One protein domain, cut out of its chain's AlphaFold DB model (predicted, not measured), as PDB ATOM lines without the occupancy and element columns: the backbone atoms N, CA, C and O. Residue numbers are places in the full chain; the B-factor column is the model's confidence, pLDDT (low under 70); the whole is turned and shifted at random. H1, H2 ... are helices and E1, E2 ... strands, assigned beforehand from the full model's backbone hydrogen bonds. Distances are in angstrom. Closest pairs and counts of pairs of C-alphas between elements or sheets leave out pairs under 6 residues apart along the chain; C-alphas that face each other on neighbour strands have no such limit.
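What this domain is: This is residues 34 to 156 of the 338 residues of an uncharacterized protein of Allomyces macrogynus (strain ATCC 38327) (UniProt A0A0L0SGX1). A small sheet of three strands, E1, E3 and E2, makes the core, with H6 over one face, H1 across the opposite face at E1, and the long H7 running along the strands with H5 at its side. At one end of the longest axis sits a looser lobe of loops with the short helices H2, H3 and H4, reached by the long link after E1. The printed part has 123 residues with seven named helices and three named strands, in the order H1 E1 H2 H3 H4 E2 H5 H6 E3 H7. The sheet runs E1 E3 E2 and is mixed; the class is mixed, helices and strands. The whole is compact, with a radius of gyration of the C-alphas of 14.2 A and spans of 39 by 31 by 25 A.

Where its parts are: Begin with the sheet: E3 is residues 132 to 138, 19.6 A long, E2 is residues 92 to 98, 19.3 A, and E1 is residues 46 to 50, 11.4 A. Find C-alpha 132 at (191.983, 174.645, 232.519), where E3 begins. H7, residues 142 to 154, is 18.5 A long and ends at C-alpha 154, (195.800, 161.375, 242.886). H6 is residues 116 to 126, 15.3 A, H5 residues 104 to 111, 10.4 A, and H1 residues 38 to 44, 10.2 A. The short ones are H2, residues 72 to 75, H3, residues 81 to 84, and H4, residues 86 to 90.

How they stand to each other: E3 is the inner strand. E1 is its parallel neighbour at 30 degrees, with N 134 and O 48 at 2.8 A, within hydrogen-bond range. E2 is its antiparallel neighbour at 149 degrees; look at N 95 and O 135, 2.9 A. H6 and H7 with the sheet make two layers, helices on one face of a sheet. H7 runs along the strands over E3 at a height over the sheet of 11.3 A, its C-alpha Leu 143 being 6.1 A from that of Val 137. H1 and H6 are on opposite faces; H1 lies over E1 and across the strands, at 75 degrees on the local plane. H5 only grazes the sheet, but it touches H7 at a shallow tilt of 31 degrees, opposite ways, closest at the C-alphas of Lys 105 and Ala 149, 5.1 A. H2 and H3 are not on the sheet, and H4 only just is not, with 4 pairs of C-alphas within 10 A. Every O i to N i+4 pair is within range in H1, H5, H6 and H7; H4 has 0 of 1, and 1 of 2 O i to N i+3 pairs; H2 and H3 are too short for an O i to N i+4 pair.

The domain as a whole: The C-alphas farthest apart, those of Ala 76 and Lys 156, are 41.7 A apart. The printed part has no cut. The link from E1 to H2, 21 residues, is long. The mean pLDDT of the printed part is 82.8; look for values under 70 at residues 52 to 53, 63 to 89 and 156.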
ATOM      1  N   ASP A  34     198.558 185.695 230.179       83.12
ATOM      2  CA  ASP A  34     198.993 185.445 228.817       83.12
ATOM      3  C   ASP A  34     198.036 184.452 228.160       83.12
ATOM      4  O   ASP A  34     197.977 183.284 228.542       83.12
ATOM      5  N   LEU A  35     197.303 184.896 227.142       83.06
ATOM      6  CA  LEU A  35     196.493 183.998 226.316       83.06
ATOM      7  C   LEU A  35     197.378 182.954 225.611       83.06
ATOM      8  O   LEU A  35     196.920 181.856 225.297       83.06
ATOM      9  N   GLY A  36     198.657 183.259 225.391       76.81
ATOM     10  CA  GLY A  36     199.581 182.405 224.668       76.81
ATOM     11  C   GLY A  36     199.171 182.205 223.208       76.81
ATOM     12  O   GLY A  36     198.263 182.840 222.667       76.81
ATOM     13  N   ASN A  37     199.862 181.288 222.533       78.50
ATOM     14  CA  ASN A  37     199.560 180.959 221.144       78.50
ATOM     15  C   ASN A  37     198.256 180.145 221.049       78.50
ATOM     16  O   ASN A  37     198.090 179.139 221.745       78.50
ATOM     17  N   ALA A  38     197.359 180.521 220.132       79.25
ATOM     18  CA  ALA A  38     196.093 179.828 219.892       79.25
ATOM     19  C   ALA A  38     196.251 178.310 219.670       79.25
ATOM     20  O   ALA A  38     195.441 177.535 220.178       79.25
ATOM     21  N   LYS A  39     197.330 177.871 219.003       81.38
ATOM     22  CA  LYS A  39     197.639 176.443 218.806       81.38
ATOM     23  C   LYS A  39     197.903 175.713 220.125       81.38
ATOM     24  O   LYS A  39     197.441 174.592 220.317       81.38
ATOM     25  N   VAL A  40     198.618 176.355 221.052       75.94
ATOM     26  CA  VAL A  40     198.909 175.801 222.385       75.94
ATOM     27  C   VAL A  40     197.624 175.728 223.205       75.94
ATOM     28  O   VAL A  40     197.376 174.718 223.861       75.94
ATOM     29  N   ARG A  41     196.764 176.751 223.122       82.12
ATOM     30  CA  ARG A  41     195.466 176.739 223.808       82.12
ATOM     31  C   ARG A  41     194.580 175.572 223.389       82.12
ATOM     32  O   ARG A  41     194.077 174.850 224.247       82.12
ATOM     33  N   SER A  42     194.446 175.372 222.077       81.38
ATOM     34  CA  SER A  42     193.657 174.281 221.499       81.38
ATOM     35  C   SER A  42     194.200 172.911 221.913       81.38
ATOM     36  O   SER A  42     193.439 172.073 222.392       81.38
ATOM     37  N   ARG A  43     195.524 172.709 221.833       82.44
ATOM     38  CA  ARG A  43     196.162 171.425 222.163       82.44
ATOM     39  C   ARG A  43     195.963 171.004 223.620       82.44
ATOM     40  O   ARG A  43     195.739 169.829 223.881       82.44
ATOM     41  N   PHE A  44     196.069 171.941 224.561       76.56
ATOM     42  CA  PHE A  44     196.036 171.634 225.998       76.56
ATOM     43  C   PHE A  44     194.684 171.917 226.663       76.56
ATOM     44  O   PHE A  44     194.575 171.776 227.883       76.56
ATOM     45  N   LYS A  45     193.661 172.309 225.885       83.88
ATOM     46  CA  LYS A  45     192.333 172.713 226.385       83.88
ATOM     47  C   LYS A  45     192.454 173.624 227.612       83.88
ATOM     48  O   LYS A  45     191.950 173.316 228.696       83.88
ATOM     49  N   TRP A  46     193.214 174.702 227.458       88.62
ATOM     50  CA  TRP A  46     193.389 175.708 228.504       88.62
ATOM     51  C   TRP A  46     193.251 177.122 227.929       88.62
ATOM     52  O   TRP A  46     193.537 177.363 226.755       88.62
ATOM     53  N   ILE A  47     192.774 178.056 228.745       90.38
ATOM     54  CA  ILE A  47     192.406 179.413 228.304       90.38
ATOM     55  C   ILE A  47     193.605 180.350 228.146       90.38
ATOM     56  O   ILE A  47     193.542 181.337 227.417       90.38
ATOM     57  N   GLY A  48     194.699 180.032 228.825       89.38
ATOM     58  CA  GLY A  48     195.883 180.866 228.919       89.38
ATOM     59  C   GLY A  48     196.660 180.539 230.183       89.38
ATOM     60  O   GLY A  48     196.441 179.504 230.821       89.38
ATOM     61  N   LYS A  49     197.587 181.418 230.536       88.81
ATOM     62  CA  LYS A  49     198.585 181.193 231.569       88.81
ATOM     63  C   LYS A  49     198.812 182.457 232.384       88.81
ATOM     64  O   LYS A  49     199.109 183.514 231.841       88.81
ATOM     65  N   TYR A  50     198.754 182.337 233.701       86.56
ATOM     66  CA  TYR A  50     199.095 183.421 234.610       86.56
ATOM     67  C   TYR A  50     200.611 183.486 234.797       86.56
ATOM     68  O   TYR A  50     201.236 182.541 235.291       86.56
ATOM     69  N   MET A  51     201.210 184.596 234.359       75.19
ATOM     70  CA  MET A  51     202.660 184.815 234.360       75.19
ATOM     71  C   MET A  51     203.001 186.124 235.063       75.19
ATOM     72  O   MET A  51     203.192 187.143 234.406       75.19
ATOM     73  N   PRO A  52     203.135 186.136 236.392       61.53
ATOM     74  CA  PRO A  52     203.346 187.391 237.099       61.53
ATOM     75  C   PRO A  52     204.821 187.870 237.067       61.53
ATOM     76  O   PRO A  52     205.208 188.796 237.768       61.53
ATOM     77  N   GLY A  53     205.683 187.268 236.232       67.56
ATOM     78  CA  GLY A  53     207.124 187.575 236.177       67.56
ATOM     79  C   GLY A  53     207.947 187.018 237.339       67.56
ATOM     80  O   GLY A  53     209.161 187.212 237.401       67.56
ATOM     81  N   HIS A  54     207.290 186.284 238.228       76.44
ATOM     82  CA  HIS A  54     207.852 185.511 239.325       76.44
ATOM     83  C   HIS A  54     207.075 184.193 239.455       76.44
ATOM     84  O   HIS A  54     206.131 183.923 238.707       76.44
ATOM     85  N   CYS A  55     207.482 183.352 240.402       86.38
ATOM     86  CA  CYS A  55     206.710 182.174 240.779       86.38
ATOM     87  C   CYS A  55     205.281 182.563 241.210       86.38
ATOM     88  O   CYS A  55     205.065 183.588 241.840       86.38
ATOM     89  N   PHE A  56     204.281 181.754 240.887       90.19
ATOM     90  CA  PHE A  56     202.903 181.982 241.312       90.19
ATOM     91  C   PHE A  56     202.724 181.703 242.809       90.19
ATOM     92  O   PHE A  56     201.950 182.379 243.478       90.19
ATOM     93  N   LEU A  57     203.455 180.722 243.343       90.44
ATOM     94  CA  LEU A  57     203.337 180.262 244.732       90.44
ATOM     95  C   LEU A  57     204.291 180.974 245.702       90.44
ATOM     96  O   LEU A  57     204.121 180.872 246.910       90.44
ATOM     97  N   CYS A  58     205.309 181.677 245.204       85.88
ATOM     98  CA  CYS A  58     206.225 182.454 246.040       85.88
ATOM     99  C   CYS A  58     206.645 183.745 245.335       85.88
ATOM    100  O   CYS A  58     206.435 183.904 244.139       85.88
ATOM    101  N   THR A  59     207.294 184.671 246.033       77.06
ATOM    102  CA  THR A  59     207.733 185.950 245.440       77.06
ATOM    103  C   THR A  59     209.072 185.846 244.693       77.06
ATOM    104  O   THR A  59     209.698 186.861 244.378       77.06
ATOM    105  N   ALA A  60     209.521 184.620 244.380       74.25
ATOM    106  CA  ALA A  60     210.815 184.386 243.752       74.25
ATOM    107  C   ALA A  60     210.848 184.873 242.311       74.25
ATOM    108  O   ALA A  60     210.103 184.393 241.451       74.25
ATOM    109  N   CYS A  61     211.766 185.801 242.060       72.88
ATOM    110  CA  CYS A  61     212.032 186.315 240.734       72.88
ATOM    111  C   CYS A  61     212.575 185.201 239.830       72.88
ATOM    112  O   CYS A  61     213.429 184.411 240.234       72.88
ATOM    113  N   LEU A  62     212.074 185.133 238.598       73.12
ATOM    114  CA  LEU A  62     212.507 184.119 237.635       73.12
ATOM    115  C   LEU A  62     213.681 184.597 236.764       73.12
ATOM    116  O   LEU A  62     214.335 183.771 236.135       73.12
ATOM    117  N   SER A  63     213.998 185.897 236.801       62.66
ATOM    118  CA  SER A  63     214.711 186.593 235.730       62.66
ATOM    119  C   SER A  63     216.222 186.432 235.639       62.66
ATOM    120  O   SER A  63     216.789 186.744 234.599       62.66
ATOM    121  N   ARG A  64     216.914 185.986 236.692       62.47
ATOM    122  CA  ARG A  64     218.388 185.922 236.715       62.47
ATOM    123  C   ARG A  64     218.920 184.968 237.764       62.47
ATOM    124  O   ARG A  64     218.221 184.578 238.689       62.47
ATOM    125  N   GLU A  65     220.126 184.443 237.530       58.66
ATOM    126  CA  GLU A  65     220.773 183.413 238.380       58.66
ATOM    127  C   GLU A  65     221.002 183.924 239.805       58.66
ATOM    128  O   GLU A  65     220.908 183.171 240.770       58.66
ATOM    129  N   THR A  66     221.188 185.237 239.902       54.72
ATOM    130  CA  THR A  66     221.330 186.037 241.116       54.72
ATOM    131  C   THR A  66     220.122 186.944 241.347       54.72
ATOM    132  O   THR A  66     220.271 187.995 241.961       54.72
ATOM    133  N   ALA A  67     218.949 186.625 240.786       58.09
ATOM    134  CA  ALA A  67     217.799 187.503 240.947       58.09
ATOM    135  C   ALA A  67     217.473 187.647 242.435       58.09
ATOM    136  O   ALA A  67     217.275 186.650 243.135       58.09
ATOM    137  N   GLU A  68     217.461 188.892 242.902       57.44
ATOM    138  CA  GLU A  68     217.164 189.198 244.291       57.44
ATOM    139  C   GLU A  68     215.749 188.727 244.634       57.44
ATOM    140  O   GLU A  68     214.805 188.828 243.839       57.44
ATOM    141  N   TYR A  69     215.636 188.135 245.820       56.91
ATOM    142  CA  TYR A  69     214.378 187.716 246.407       56.91
ATOM    143  C   TYR A  69     213.996 188.735 247.484       56.91
ATOM    144  O   TYR A  69     214.785 188.913 248.415       56.91
ATOM    145  N   PRO A  70     212.803 189.357 247.425       61.38
ATOM    146  CA  PRO A  70     211.759 189.235 246.398       61.38
ATOM    147  C   PRO A  70     212.084 190.007 245.103       61.38
ATOM    148  O   PRO A  70     212.924 190.899 245.089       61.38
ATOM    149  N   CYS A  71     211.372 189.701 244.011       67.56
ATOM    150  CA  CYS A  71     211.485 190.443 242.747       67.56
ATOM    151  C   CYS A  71     211.284 191.959 242.959       67.56
ATOM    152  O   CYS A  71     210.178 192.386 243.294       67.56
ATOM    153  N   GLN A  72     212.315 192.774 242.699       69.00
ATOM    154  CA  GLN A  72     212.271 194.233 242.901       69.00
ATOM    155  C   GLN A  72     211.131 194.916 242.124       69.00
ATOM    156  O   GLN A  72     210.455 195.797 242.651       69.00
ATOM    157  N   HIS A  73     210.863 194.487 240.885       66.69
ATOM    158  CA  HIS A  73     209.764 195.044 240.087       66.69
ATOM    159  C   HIS A  73     208.400 194.766 240.719       66.69
ATOM    160  O   HIS A  73     207.558 195.657 240.776       66.69
ATOM    161  N   THR A  74     208.207 193.558 241.244       62.78
ATOM    162  CA  THR A  74     206.974 193.162 241.930       62.78
ATOM    163  C   THR A  74     206.818 193.884 243.256       62.78
ATOM    164  O   THR A  74     205.727 194.362 243.552       62.78
ATOM    165  N   ALA A  75     207.904 194.024 244.021       61.03
ATOM    166  CA  ALA A  75     207.916 194.814 245.250       61.03
ATOM    167  C   ALA A  75     207.525 196.280 244.986       61.03
ATOM    168  O   ALA A  75     206.849 196.895 245.801       61.03
ATOM    169  N   ALA A  76     207.881 196.810 243.813       64.56
ATOM    170  CA  ALA A  76     207.497 198.145 243.364       64.56
ATOM    171  C   ALA A  76     206.110 198.221 242.683       64.56
ATOM    172  O   ALA A  76     205.769 199.266 242.130       64.56
ATOM    173  N   GLY A  77     205.332 197.129 242.637       62.16
ATOM    174  CA  GLY A  77     204.035 197.077 241.945       62.16
ATOM    175  C   GLY A  77     204.120 197.232 240.416       62.16
ATOM    176  O   GLY A  77     203.118 197.506 239.754       62.16
ATOM    177  N   ARG A  78     205.317 197.082 239.836       63.69
ATOM    178  CA  ARG A  78     205.593 197.246 238.403       63.69
ATOM    179  C   ARG A  78     205.579 195.901 237.682       63.69
ATOM    180  O   ARG A  78     205.892 194.855 238.247       63.69
ATOM    181  N   ILE A  79     205.258 195.947 236.390       59.72
ATOM    182  CA  ILE A  79     205.338 194.775 235.513       59.72
ATOM    183  C   ILE A  79     206.809 194.379 235.390       59.72
ATOM    184  O   ILE A  79     207.639 195.180 234.964       59.72
ATOM    185  N   CYS A  80     207.127 193.139 235.760       63.47
ATOM    186  CA  CYS A  80     208.456 192.587 235.547       63.47
ATOM    187  C   CYS A  80     208.669 192.406 234.031       63.47
ATOM    188  O   CYS A  80     207.953 191.602 233.425       63.47
ATOM    189  N   PRO A  81     209.631 193.109 233.400       63.28
ATOM    190  CA  PRO A  81     209.854 193.010 231.954       63.28
ATOM    191  C   PRO A  81     210.240 191.583 231.538       63.28
ATOM    192  O   PRO A  81     209.937 191.141 230.433       63.28
ATOM    193  N   ILE A  82     210.806 190.824 232.479       63.47
ATOM    194  CA  ILE A  82     211.262 189.453 232.270       63.47
ATOM    195  C   ILE A  82     210.108 188.438 232.242       63.47
ATOM    196  O   ILE A  82     210.294 187.310 231.797       63.47
ATOM    197  N   ALA A  83     208.882 188.812 232.635       57.78
ATOM    198  CA  ALA A  83     207.721 187.918 232.556       57.78
ATOM    199  C   ALA A  83     207.477 187.355 231.144       57.78
ATOM    200  O   ALA A  83     206.884 186.286 231.006       57.78
ATOM    201  N   ARG A  84     207.950 188.068 230.113       57.03
ATOM    202  CA  ARG A  84     207.823 187.708 228.697       57.03
ATOM    203  C   ARG A  84     209.079 187.074 228.099       57.03
ATOM    204  O   ARG A  84     209.038 186.672 226.941       57.03
ATOM    205  N   GLU A  85     210.181 186.977 228.843       62.53
ATOM    206  CA  GLU A  85     211.405 186.411 228.283       62.53
ATOM    207  C   GLU A  85     211.347 184.871 228.249       62.53
ATOM    208  O   GLU A  85     211.067 184.228 229.272       62.53
ATOM    209  N   PRO A  86     211.661 184.253 227.093       56.69
ATOM    210  CA  PRO A  86     211.688 182.797 226.933       56.69
ATOM    211  C   PRO A  86     212.808 182.114 227.740       56.69
ATOM    212  O   PRO A  86     212.747 180.914 228.005       56.69
ATOM    213  N   THR A  87     213.800 182.876 228.209       52.25
ATOM    214  CA  THR A  87     214.955 182.426 229.014       52.25
ATOM    215  C   THR A  87     214.569 181.815 230.372       52.25
ATOM    216  O   THR A  87     215.372 181.118 230.993       52.25
ATOM    217  N   ASN A  88     213.318 181.978 230.818       65.12
ATOM    218  CA  ASN A  88     212.835 181.471 232.106       65.12
ATOM    219  C   ASN A  88     212.414 179.989 232.109       65.12
ATOM    220  O   ASN A  88     212.120 179.435 233.178       65.12
ATOM    221  N   CYS A  89     212.360 179.312 230.956       69.75
ATOM    222  CA  CYS A  89     211.926 177.908 230.862       69.75
ATOM    223  C   CYS A  89     212.837 176.931 231.630       69.75
ATOM    224  O   CYS A  89     212.386 175.887 232.110       69.75
ATOM    225  N   SER A  90     214.119 177.263 231.806       78.50
ATOM    226  CA  SER A  90     215.069 176.431 232.558       78.50
ATOM    227  C   SER A  90     214.744 176.373 234.055       78.50
ATOM    228  O   SER A  90     214.984 175.348 234.692       78.50
ATOM    229  N   ARG A  91     214.114 177.419 234.609       79.00
ATOM    230  CA  ARG A  91     213.915 177.619 236.062       79.00
ATOM    231  C   ARG A  91     212.475 177.645 236.509       79.00
ATOM    232  O   ARG A  91     212.195 177.571 237.704       79.00
ATOM    233  N   SER A  92     211.568 177.743 235.559       86.44
ATOM    234  CA  SER A  92     210.148 177.691 235.811       86.44
ATOM    235  C   SER A  92     209.525 176.505 235.099       86.44
ATOM    236  O   SER A  92     210.067 175.972 234.129       86.44
ATOM    237  N   MET A  93     208.392 176.060 235.613       88.38
ATOM    238  CA  MET A  93     207.531 175.120 234.925       88.38
ATOM    239  C   MET A  93     206.112 175.661 234.941       88.38
ATOM    240  O   MET A  93     205.706 176.334 235.886       88.38
ATOM    241  N   SER A  94     205.382 175.398 233.861       90.06
ATOM    242  CA  SER A  94     203.955 175.699 233.819       90.06
ATOM    243  C   SER A  94     203.213 174.470 234.315       90.06
ATOM    244  O   SER A  94     203.454 173.385 233.790       90.06
ATOM    245  N   VAL A  95     202.347 174.635 235.305       92.94
ATOM    246  CA  VAL A  95     201.446 173.575 235.776       92.94
ATOM    247  C   VAL A  95     200.018 173.957 235.423       92.94
ATOM    248  O   VAL A  95     199.679 175.144 235.389       92.94
ATOM    249  N   ARG A  96     199.210 172.958 235.069       93.62
ATOM    250  CA  ARG A  96     197.814 173.148 234.679       93.62
ATOM    251  C   ARG A  96     196.940 173.070 235.924       93.62
ATOM    252  O   ARG A  96     197.114 172.178 236.741       93.62
ATOM    253  N   VAL A  97     195.999 173.994 236.031       95.44
ATOM    254  CA  VAL A  97     195.028 174.097 237.119       95.44
ATOM    255  C   VAL A  97     193.640 174.191 236.508       95.44
ATOM    256  O   VAL A  97     193.462 174.820 235.468       95.44
ATOM    257  N   CYS A  98     192.661 173.565 237.141       96.06
ATOM    258  CA  CYS A  98     191.250 173.658 236.796       96.06
ATOM    259  C   CYS A  98     190.480 173.786 238.108       96.06
ATOM    260  O   CYS A  98     190.676 172.976 239.009       96.06
ATOM    261  N   LEU A  99     189.623 174.800 238.246       95.50
ATOM    262  CA  LEU A  99     188.971 175.065 239.536       95.50
ATOM    263  C   LEU A  99     188.103 173.894 240.004       95.50
ATOM    264  O   LEU A  99     187.977 173.695 241.208       95.50
ATOM    265  N   LYS A 100     187.536 173.137 239.062       95.38
ATOM    266  CA  LYS A 100     186.676 171.991 239.354       95.38
ATOM    267  C   LYS A 100     187.431 170.682 239.572       95.38
ATOM    268  O   LYS A 100     187.017 169.892 240.409       95.38
ATOM    269  N   THR A 101     188.489 170.423 238.798       94.81
ATOM    270  CA  THR A 101     189.159 169.107 238.799       94.81
ATOM    271  C   THR A 101     190.466 169.081 239.580       94.81
ATOM    272  O   THR A 101     190.992 168.002 239.821       94.81
ATOM    273  N   THR A 102     191.039 170.232 239.937       95.81
ATOM    274  CA  THR A 102     192.237 170.267 240.782       95.81
ATOM    275  C   THR A 102     191.872 169.833 242.199       95.81
ATOM    276  O   THR A 102     190.913 170.344 242.777       95.81
ATOM    277  N   GLY A 103     192.640 168.892 242.750       96.25
ATOM    278  CA  GLY A 103     192.373 168.310 244.058       96.25
ATOM    279  C   GLY A 103     192.569 169.277 245.231       96.25
ATOM    280  O   GLY A 103     193.040 170.414 245.096       96.25
ATOM    281  N   ALA A 104     192.139 168.832 246.410       96.31
ATOM    282  CA  ALA A 104     192.044 169.674 247.595       96.31
ATOM    283  C   ALA A 104     193.417 170.131 248.109       96.31
ATOM    284  O   ALA A 104     193.539 171.268 248.575       96.31
ATOM    285  N   LYS A 105     194.456 169.291 248.014       97.44
ATOM    286  CA  LYS A 105     195.813 169.636 248.459       97.44
ATOM    287  C   LYS A 105     196.445 170.667 247.540       97.44
ATOM    288  O   LYS A 105     196.991 171.661 248.024       97.44
ATOM    289  N   CYS A 106     196.295 170.506 246.229       97.56
ATOM    290  CA  CYS A 106     196.727 171.507 245.262       97.56
ATOM    291  C   CYS A 106     195.989 172.839 245.456       97.56
ATOM    292  O   CYS A 106     196.617 173.899 245.433       97.56
ATOM    293  N   LEU A 107     194.674 172.813 245.704       96.81
ATOM    294  CA  LEU A 107     193.892 174.022 245.988       96.81
ATOM    295  C   LEU A 107     194.306 174.706 247.300       96.81
ATOM    296  O   LEU A 107     194.341 175.938 247.349       96.81
ATOM    297  N   ALA A 108     194.649 173.943 248.341       97.12
ATOM    298  CA  ALA A 108     195.172 174.485 249.594       97.12
ATOM    299  C   ALA A 108     196.525 175.180 249.383       97.12
ATOM    300  O   ALA A 108     196.710 176.311 249.827       97.12
ATOM    301  N   LEU A 109     197.429 174.557 248.619       96.94
ATOM    302  CA  LEU A 109     198.710 175.158 248.249       96.94
ATOM    303  C   LEU A 109     198.519 176.445 247.433       96.94
ATOM    304  O   LEU A 109     199.236 177.426 247.628       96.94
ATOM    305  N   LEU A 110     197.541 176.468 246.525       96.31
ATOM    306  CA  LEU A 110     197.202 177.666 245.760       96.31
ATOM    307  C   LEU A 110     196.662 178.780 246.653       96.31
ATOM    308  O   LEU A 110     197.001 179.936 246.420       96.31
ATOM    309  N   ALA A 111     195.889 178.456 247.690       96.06
ATOM    310  CA  ALA A 111     195.347 179.440 248.624       96.06
ATOM    311  C   ALA A 111     196.421 180.206 249.417       96.06
ATOM    312  O   ALA A 111     196.152 181.320 249.861       96.06
ATOM    313  N   GLU A 112     197.639 179.668 249.538       93.75
ATOM    314  CA  GLU A 112     198.786 180.389 250.112       93.75
ATOM    315  C   GLU A 112     199.288 181.529 249.207       93.75
ATOM    316  O   GLU A 112     199.980 182.440 249.664       93.75
ATOM    317  N   SER A 113     198.968 181.494 247.909       91.19
ATOM    318  CA  SER A 113     199.427 182.498 246.955       91.19
ATOM    319  C   SER A 113     198.645 183.810 247.094       91.19
ATOM    320  O   SER A 113     197.412 183.807 247.015       91.19
ATOM    321  N   PRO A 114     199.329 184.971 247.139       86.12
ATOM    322  CA  PRO A 114     198.655 186.270 247.164       86.12
ATOM    323  C   PRO A 114     197.897 186.575 245.858       86.12
ATOM    324  O   PRO A 114     197.052 187.467 245.825       86.12
ATOM    325  N   TYR A 115     198.167 185.831 244.781       87.94
ATOM    326  CA  TYR A 115     197.517 185.996 243.477       87.94
ATOM    327  C   TYR A 115     196.268 185.122 243.323       87.94
ATOM    328  O   TYR A 115     195.512 185.286 242.362       87.94
ATOM    329  N   TRP A 116     196.041 184.170 244.229       93.56
ATOM    330  CA  TRP A 116     195.047 183.126 244.008       93.56
ATOM    331  C   TRP A 116     193.619 183.645 243.966       93.56
ATOM    332  O   TRP A 116     192.886 183.327 243.034       93.56
ATOM    333  N   ASN A 117     193.234 184.500 244.912       93.06
ATOM    334  CA  ASN A 117     191.862 185.006 244.985       93.06
ATOM    335  C   ASN A 117     191.469 185.787 243.726       93.06
ATOM    336  O   ASN A 117     190.404 185.553 243.154       93.06
ATOM    337  N   ALA A 118     192.353 186.664 243.246       90.69
ATOM    338  CA  ALA A 118     192.097 187.427 242.033       90.69
ATOM    339  C   ALA A 118     192.181 186.550 240.764       90.69
ATOM    340  O   ALA A 118     191.371 186.730 239.857       90.69
ATOM    341  N   THR A 119     193.050 185.531 240.735       92.44
ATOM    342  CA  THR A 119     193.078 184.519 239.658       92.44
ATOM    343  C   THR A 119     191.759 183.748 239.598       92.44
ATOM    344  O   THR A 119     191.135 183.657 238.545       92.44
ATOM    345  N   LYS A 120     191.292 183.236 240.740       95.00
ATOM    346  CA  LYS A 120     190.045 182.476 240.867       95.00
ATOM    347  C   LYS A 120     188.836 183.305 240.433       95.00
ATOM    348  O   LYS A 120     187.995 182.807 239.688       95.00
ATOM    349  N   ALA A 121     188.766 184.569 240.854       93.56
ATOM    350  CA  ALA A 121     187.706 185.489 240.446       93.56
ATOM    351  C   ALA A 121     187.719 185.765 238.934       93.56
ATOM    352  O   ALA A 121     186.660 185.789 238.310       93.56
ATOM    353  N   HIS A 122     188.904 185.939 238.341       91.25
ATOM    354  CA  HIS A 122     189.052 186.149 236.902       91.25
ATOM    355  C   HIS A 122     188.636 184.908 236.097       91.25
ATOM    356  O   HIS A 122     187.822 185.019 235.186       91.25
ATOM    357  N   VAL A 123     189.111 183.711 236.466       93.50
ATOM    358  CA  VAL A 123     188.751 182.455 235.778       93.50
ATOM    359  C   VAL A 123     187.245 182.201 235.823       93.50
ATOM    360  O   VAL A 123     186.648 181.901 234.793       93.50
ATOM    361  N   ARG A 124     186.610 182.379 236.989       95.25
ATOM    362  CA  ARG A 124     185.154 182.216 237.131       95.25
ATOM    363  C   ARG A 124     184.358 183.147 236.226       95.25
ATOM    364  O   ARG A 124     183.322 182.740 235.719       95.25
ATOM    365  N   ARG A 125     184.838 184.377 236.041       93.56
ATOM    366  CA  ARG A 125     184.177 185.392 235.220       93.56
ATOM    367  C   ARG A 125     184.357 185.141 233.726       93.56
ATOM    368  O   ARG A 125     183.390 185.221 232.987       93.56
ATOM    369  N   GLU A 126     185.585 184.861 233.299       91.38
ATOM    370  CA  GLU A 126     185.948 184.860 231.876       91.38
ATOM    371  C   GLU A 126     185.829 183.484 231.211       91.38
ATOM    372  O   GLU A 126     185.647 183.393 230.002       91.38
ATOM    373  N   ALA A 127     185.984 182.401 231.976       89.25
ATOM    374  CA  ALA A 127     186.187 181.068 231.410       89.25
ATOM    375  C   ALA A 127     185.331 179.960 232.030       89.25
ATOM    376  O   ALA A 127     185.149 178.916 231.406       89.25
ATOM    377  N   GLY A 128     184.819 180.168 233.243       92.81
ATOM    378  CA  GLY A 128     184.108 179.147 234.008       92.81
ATOM    379  C   GLY A 128     185.042 178.206 234.776       92.81
ATOM    380  O   GLY A 128     186.263 178.221 234.623       92.81
ATOM    381  N   GLU A 129     184.464 177.392 235.662       93.94
ATOM    382  CA  GLU A 129     185.230 176.550 236.597       93.94
ATOM    383  C   GLU A 129     185.815 175.280 235.961       93.94
ATOM    384  O   GLU A 129     186.810 174.753 236.460       93.94
ATOM    385  N   ASP A 130     185.231 174.825 234.849       94.06
ATOM    386  CA  ASP A 130     185.699 173.680 234.054       94.06
ATOM    387  C   ASP A 130     186.936 174.008 233.199       94.06
ATOM    388  O   ASP A 130     187.594 173.117 232.651       94.06
ATOM    389  N   ALA A 131     187.258 175.293 233.043       92.69
ATOM    390  CA  ALA A 131     188.350 175.724 232.195       92.69
ATOM    391  C   ALA A 131     189.712 175.480 232.857       92.69
ATOM    392  O   ALA A 131     190.023 175.999 233.932       92.69
ATOM    393  N   GLY A 132     190.577 174.749 232.152       93.69
ATOM    394  CA  GLY A 132     191.983 174.645 232.519       93.69
ATOM    395  C   GLY A 132     192.724 175.959 232.257       93.69
ATOM    396  O   GLY A 132     192.488 176.624 231.251       93.69
ATOM    397  N   PHE A 133     193.681 176.309 233.107       94.50
ATOM    398  CA  PHE A 133     194.611 177.420 232.910       94.50
ATOM    399  C   PHE A 133     195.996 177.059 233.446       94.50
ATOM    400  O   PHE A 133     196.155 176.151 234.258       94.50
ATOM    401  N   GLY A 134     197.026 177.738 232.955       92.31
ATOM    402  CA  GLY A 134     198.396 177.551 233.412       92.31
ATOM    403  C   GLY A 134     198.761 178.507 234.537       92.31
ATOM    404  O   GLY A 134     198.395 179.680 234.497       92.31
ATOM    405  N   ILE A 135     199.570 178.053 235.484       93.06
ATOM    406  CA  ILE A 135     200.324 178.927 236.391       93.06
ATOM    407  C   ILE A 135     201.812 178.610 236.283       93.06
ATOM    408  O   ILE A 135     202.201 177.498 235.921       93.06
ATOM    409  N   VAL A 136     202.661 179.584 236.592       90.44
ATOM    410  CA  VAL A 136     204.117 179.403 236.585       90.44
ATOM    411  C   VAL A 136     204.614 179.104 237.987       90.44
ATOM    412  O   VAL A 136     204.436 179.922 238.876       90.44
ATOM    413  N   VAL A 137     205.324 177.998 238.186       91.88
ATOM    414  CA  VAL A 137     206.001 177.691 239.456       91.88
ATOM    415  C   VAL A 137     207.510 177.628 239.262       91.88
ATOM    416  O   VAL A 137     207.997 177.204 238.211       91.88
ATOM    417  N   CYS A 138     208.284 178.053 240.261       89.69
ATOM    418  CA  CYS A 138     209.734 177.910 240.218       89.69
ATOM    419  C   CYS A 138     210.128 176.445 240.471       89.69
ATOM    420  O   CYS A 138     209.661 175.801 241.413       89.69
ATOM    421  N   LYS A 139     211.026 175.919 239.635       89.88
ATOM    422  CA  LYS A 139     211.531 174.541 239.722       89.88
ATOM    423  C   LYS A 139     212.278 174.275 241.028       89.88
ATOM    424  O   LYS A 139     212.204 173.174 241.553       89.88
ATOM    425  N   ARG A 140     212.980 175.284 241.555       86.56
ATOM    426  CA  ARG A 140     213.874 175.136 242.713       86.56
ATOM    427  C   ARG A 140     213.144 174.952 244.045       86.56
ATOM    428  O   ARG A 140     213.637 174.210 244.880       86.56
ATOM    429  N   GLN A 141     212.031 175.652 244.269       88.00
ATOM    430  CA  GLN A 141     211.370 175.684 245.585       88.00
ATOM    431  C   GLN A 141     209.937 175.155 245.519       88.00
ATOM    432  O   GLN A 141     209.542 174.305 246.308       88.00
ATOM    433  N   CYS A 142     209.149 175.650 244.568       94.00
ATOM    434  CA  CYS A 142     207.712 175.400 244.557       94.00
ATOM    435  C   CYS A 142     207.324 174.137 243.794       94.00
ATOM    436  O   CYS A 142     206.269 173.577 244.064       94.00
ATOM    437  N   LEU A 143     208.158 173.665 242.865       94.12
ATOM    438  CA  LEU A 143     207.807 172.496 242.069       94.12
ATOM    439  C   LEU A 143     207.736 171.200 242.888       94.12
ATOM    440  O   LEU A 143     206.816 170.415 242.694       94.12
ATOM    441  N   ALA A 144     208.679 170.970 243.802       95.06
ATOM    442  CA  ALA A 144     208.625 169.789 244.665       95.06
ATOM    443  C   ALA A 144     207.353 169.798 245.532       95.06
ATOM    444  O   ALA A 144     206.652 168.793 245.598       95.06
ATOM    445  N   ARG A 145     207.003 170.964 246.099       96.44
ATOM    446  CA  ARG A 145     205.755 171.161 246.858       96.44
ATOM    447  C   ARG A 145     204.516 170.895 246.005       96.44
ATOM    448  O   ARG A 145     203.614 170.205 246.461       96.44
ATOM    449  N   TRP A 146     204.496 171.400 244.769       97.06
ATOM    450  CA  TRP A 146     203.403 171.147 243.830       97.06
ATOM    451  C   TRP A 146     203.232 169.652 243.554       97.06
ATOM    452  O   TRP A 146     202.140 169.135 243.719       97.06
ATOM    453  N   ARG A 147     204.313 168.948 243.195       96.56
ATOM    454  CA  ARG A 147     204.266 167.505 242.901       96.56
ATOM    455  C   ARG A 147     203.825 166.665 244.099       96.56
ATOM    456  O   ARG A 147     203.134 165.680 243.904       96.56
ATOM    457  N   SER A 148     204.225 167.049 245.311       96.62
ATOM    458  CA  SER A 148     203.772 166.374 246.533       96.62
ATOM    459  C   SER A 148     202.263 166.525 246.721       96.62
ATOM    460  O   SER A 148     201.587 165.542 246.983       96.62
ATOM    461  N   ALA A 149     201.733 167.740 246.547       96.69
ATOM    462  CA  ALA A 149     200.298 167.990 246.654       96.69
ATOM    463  C   ALA A 149     199.498 167.254 245.563       96.69
ATOM    464  O   ALA A 149     198.446 166.699 245.854       96.69
ATOM    465  N   ASP A 150     200.025 167.217 244.338       96.31
ATOM    466  CA  ASP A 150     199.432 166.521 243.188       96.31
ATOM    467  C   ASP A 150     199.356 165.005 243.437       96.31
ATOM    468  O   ASP A 150     198.296 164.403 243.298       96.31
ATOM    469  N   ALA A 151     200.445 164.402 243.928       94.94
ATOM    470  CA  ALA A 151     200.486 162.980 244.271       94.94
ATOM    471  C   ALA A 151     199.520 162.608 245.415       94.94
ATOM    472  O   ALA A 151     198.908 161.542 245.382       94.94
ATOM    473  N   GLU A 152     199.361 163.478 246.419       94.75
ATOM    474  CA  GLU A 152     198.382 163.276 247.500       94.75
ATOM    475  C   GLU A 152     196.928 163.364 247.010       94.75
ATOM    476  O   GLU A 152     196.051 162.707 247.572       94.75
ATOM    477  N   ASP A 153     196.665 164.182 245.990       93.06
ATOM    478  CA  ASP A 153     195.339 164.308 245.389       93.06
ATOM    479  C   ASP A 153     195.008 163.105 244.480       93.06
ATOM    480  O   ASP A 153     193.869 162.635 244.501       93.06
ATOM    481  N   GLU A 154     195.983 162.569 243.732       89.06
ATOM    482  CA  GLU A 154     195.800 161.375 242.886       89.06
ATOM    483  C   GLU A 154     195.590 160.097 243.710       89.06
ATOM    484  O   GLU A 154     194.687 159.316 243.413       89.06
ATOM    485  N   GLY A 155     196.350 159.910 244.795       79.12
ATOM    486  CA  GLY A 155     196.290 158.693 245.616       79.12
ATOM    487  C   GLY A 155     194.959 158.452 246.341       79.12
ATOM    488  O   GLY A 155     194.772 157.396 246.934       79.12
ATOM    489  N   LYS A 156     194.026 159.412 246.314       67.88
ATOM    490  CA  LYS A 156     192.731 159.312 247.001       67.88
ATOM    491  C   LYS A 156     191.597 158.775 246.118       67.88
ATOM    492  O   LYS A 156     190.537 158.449 246.643       67.88
TER     493      LYS A 156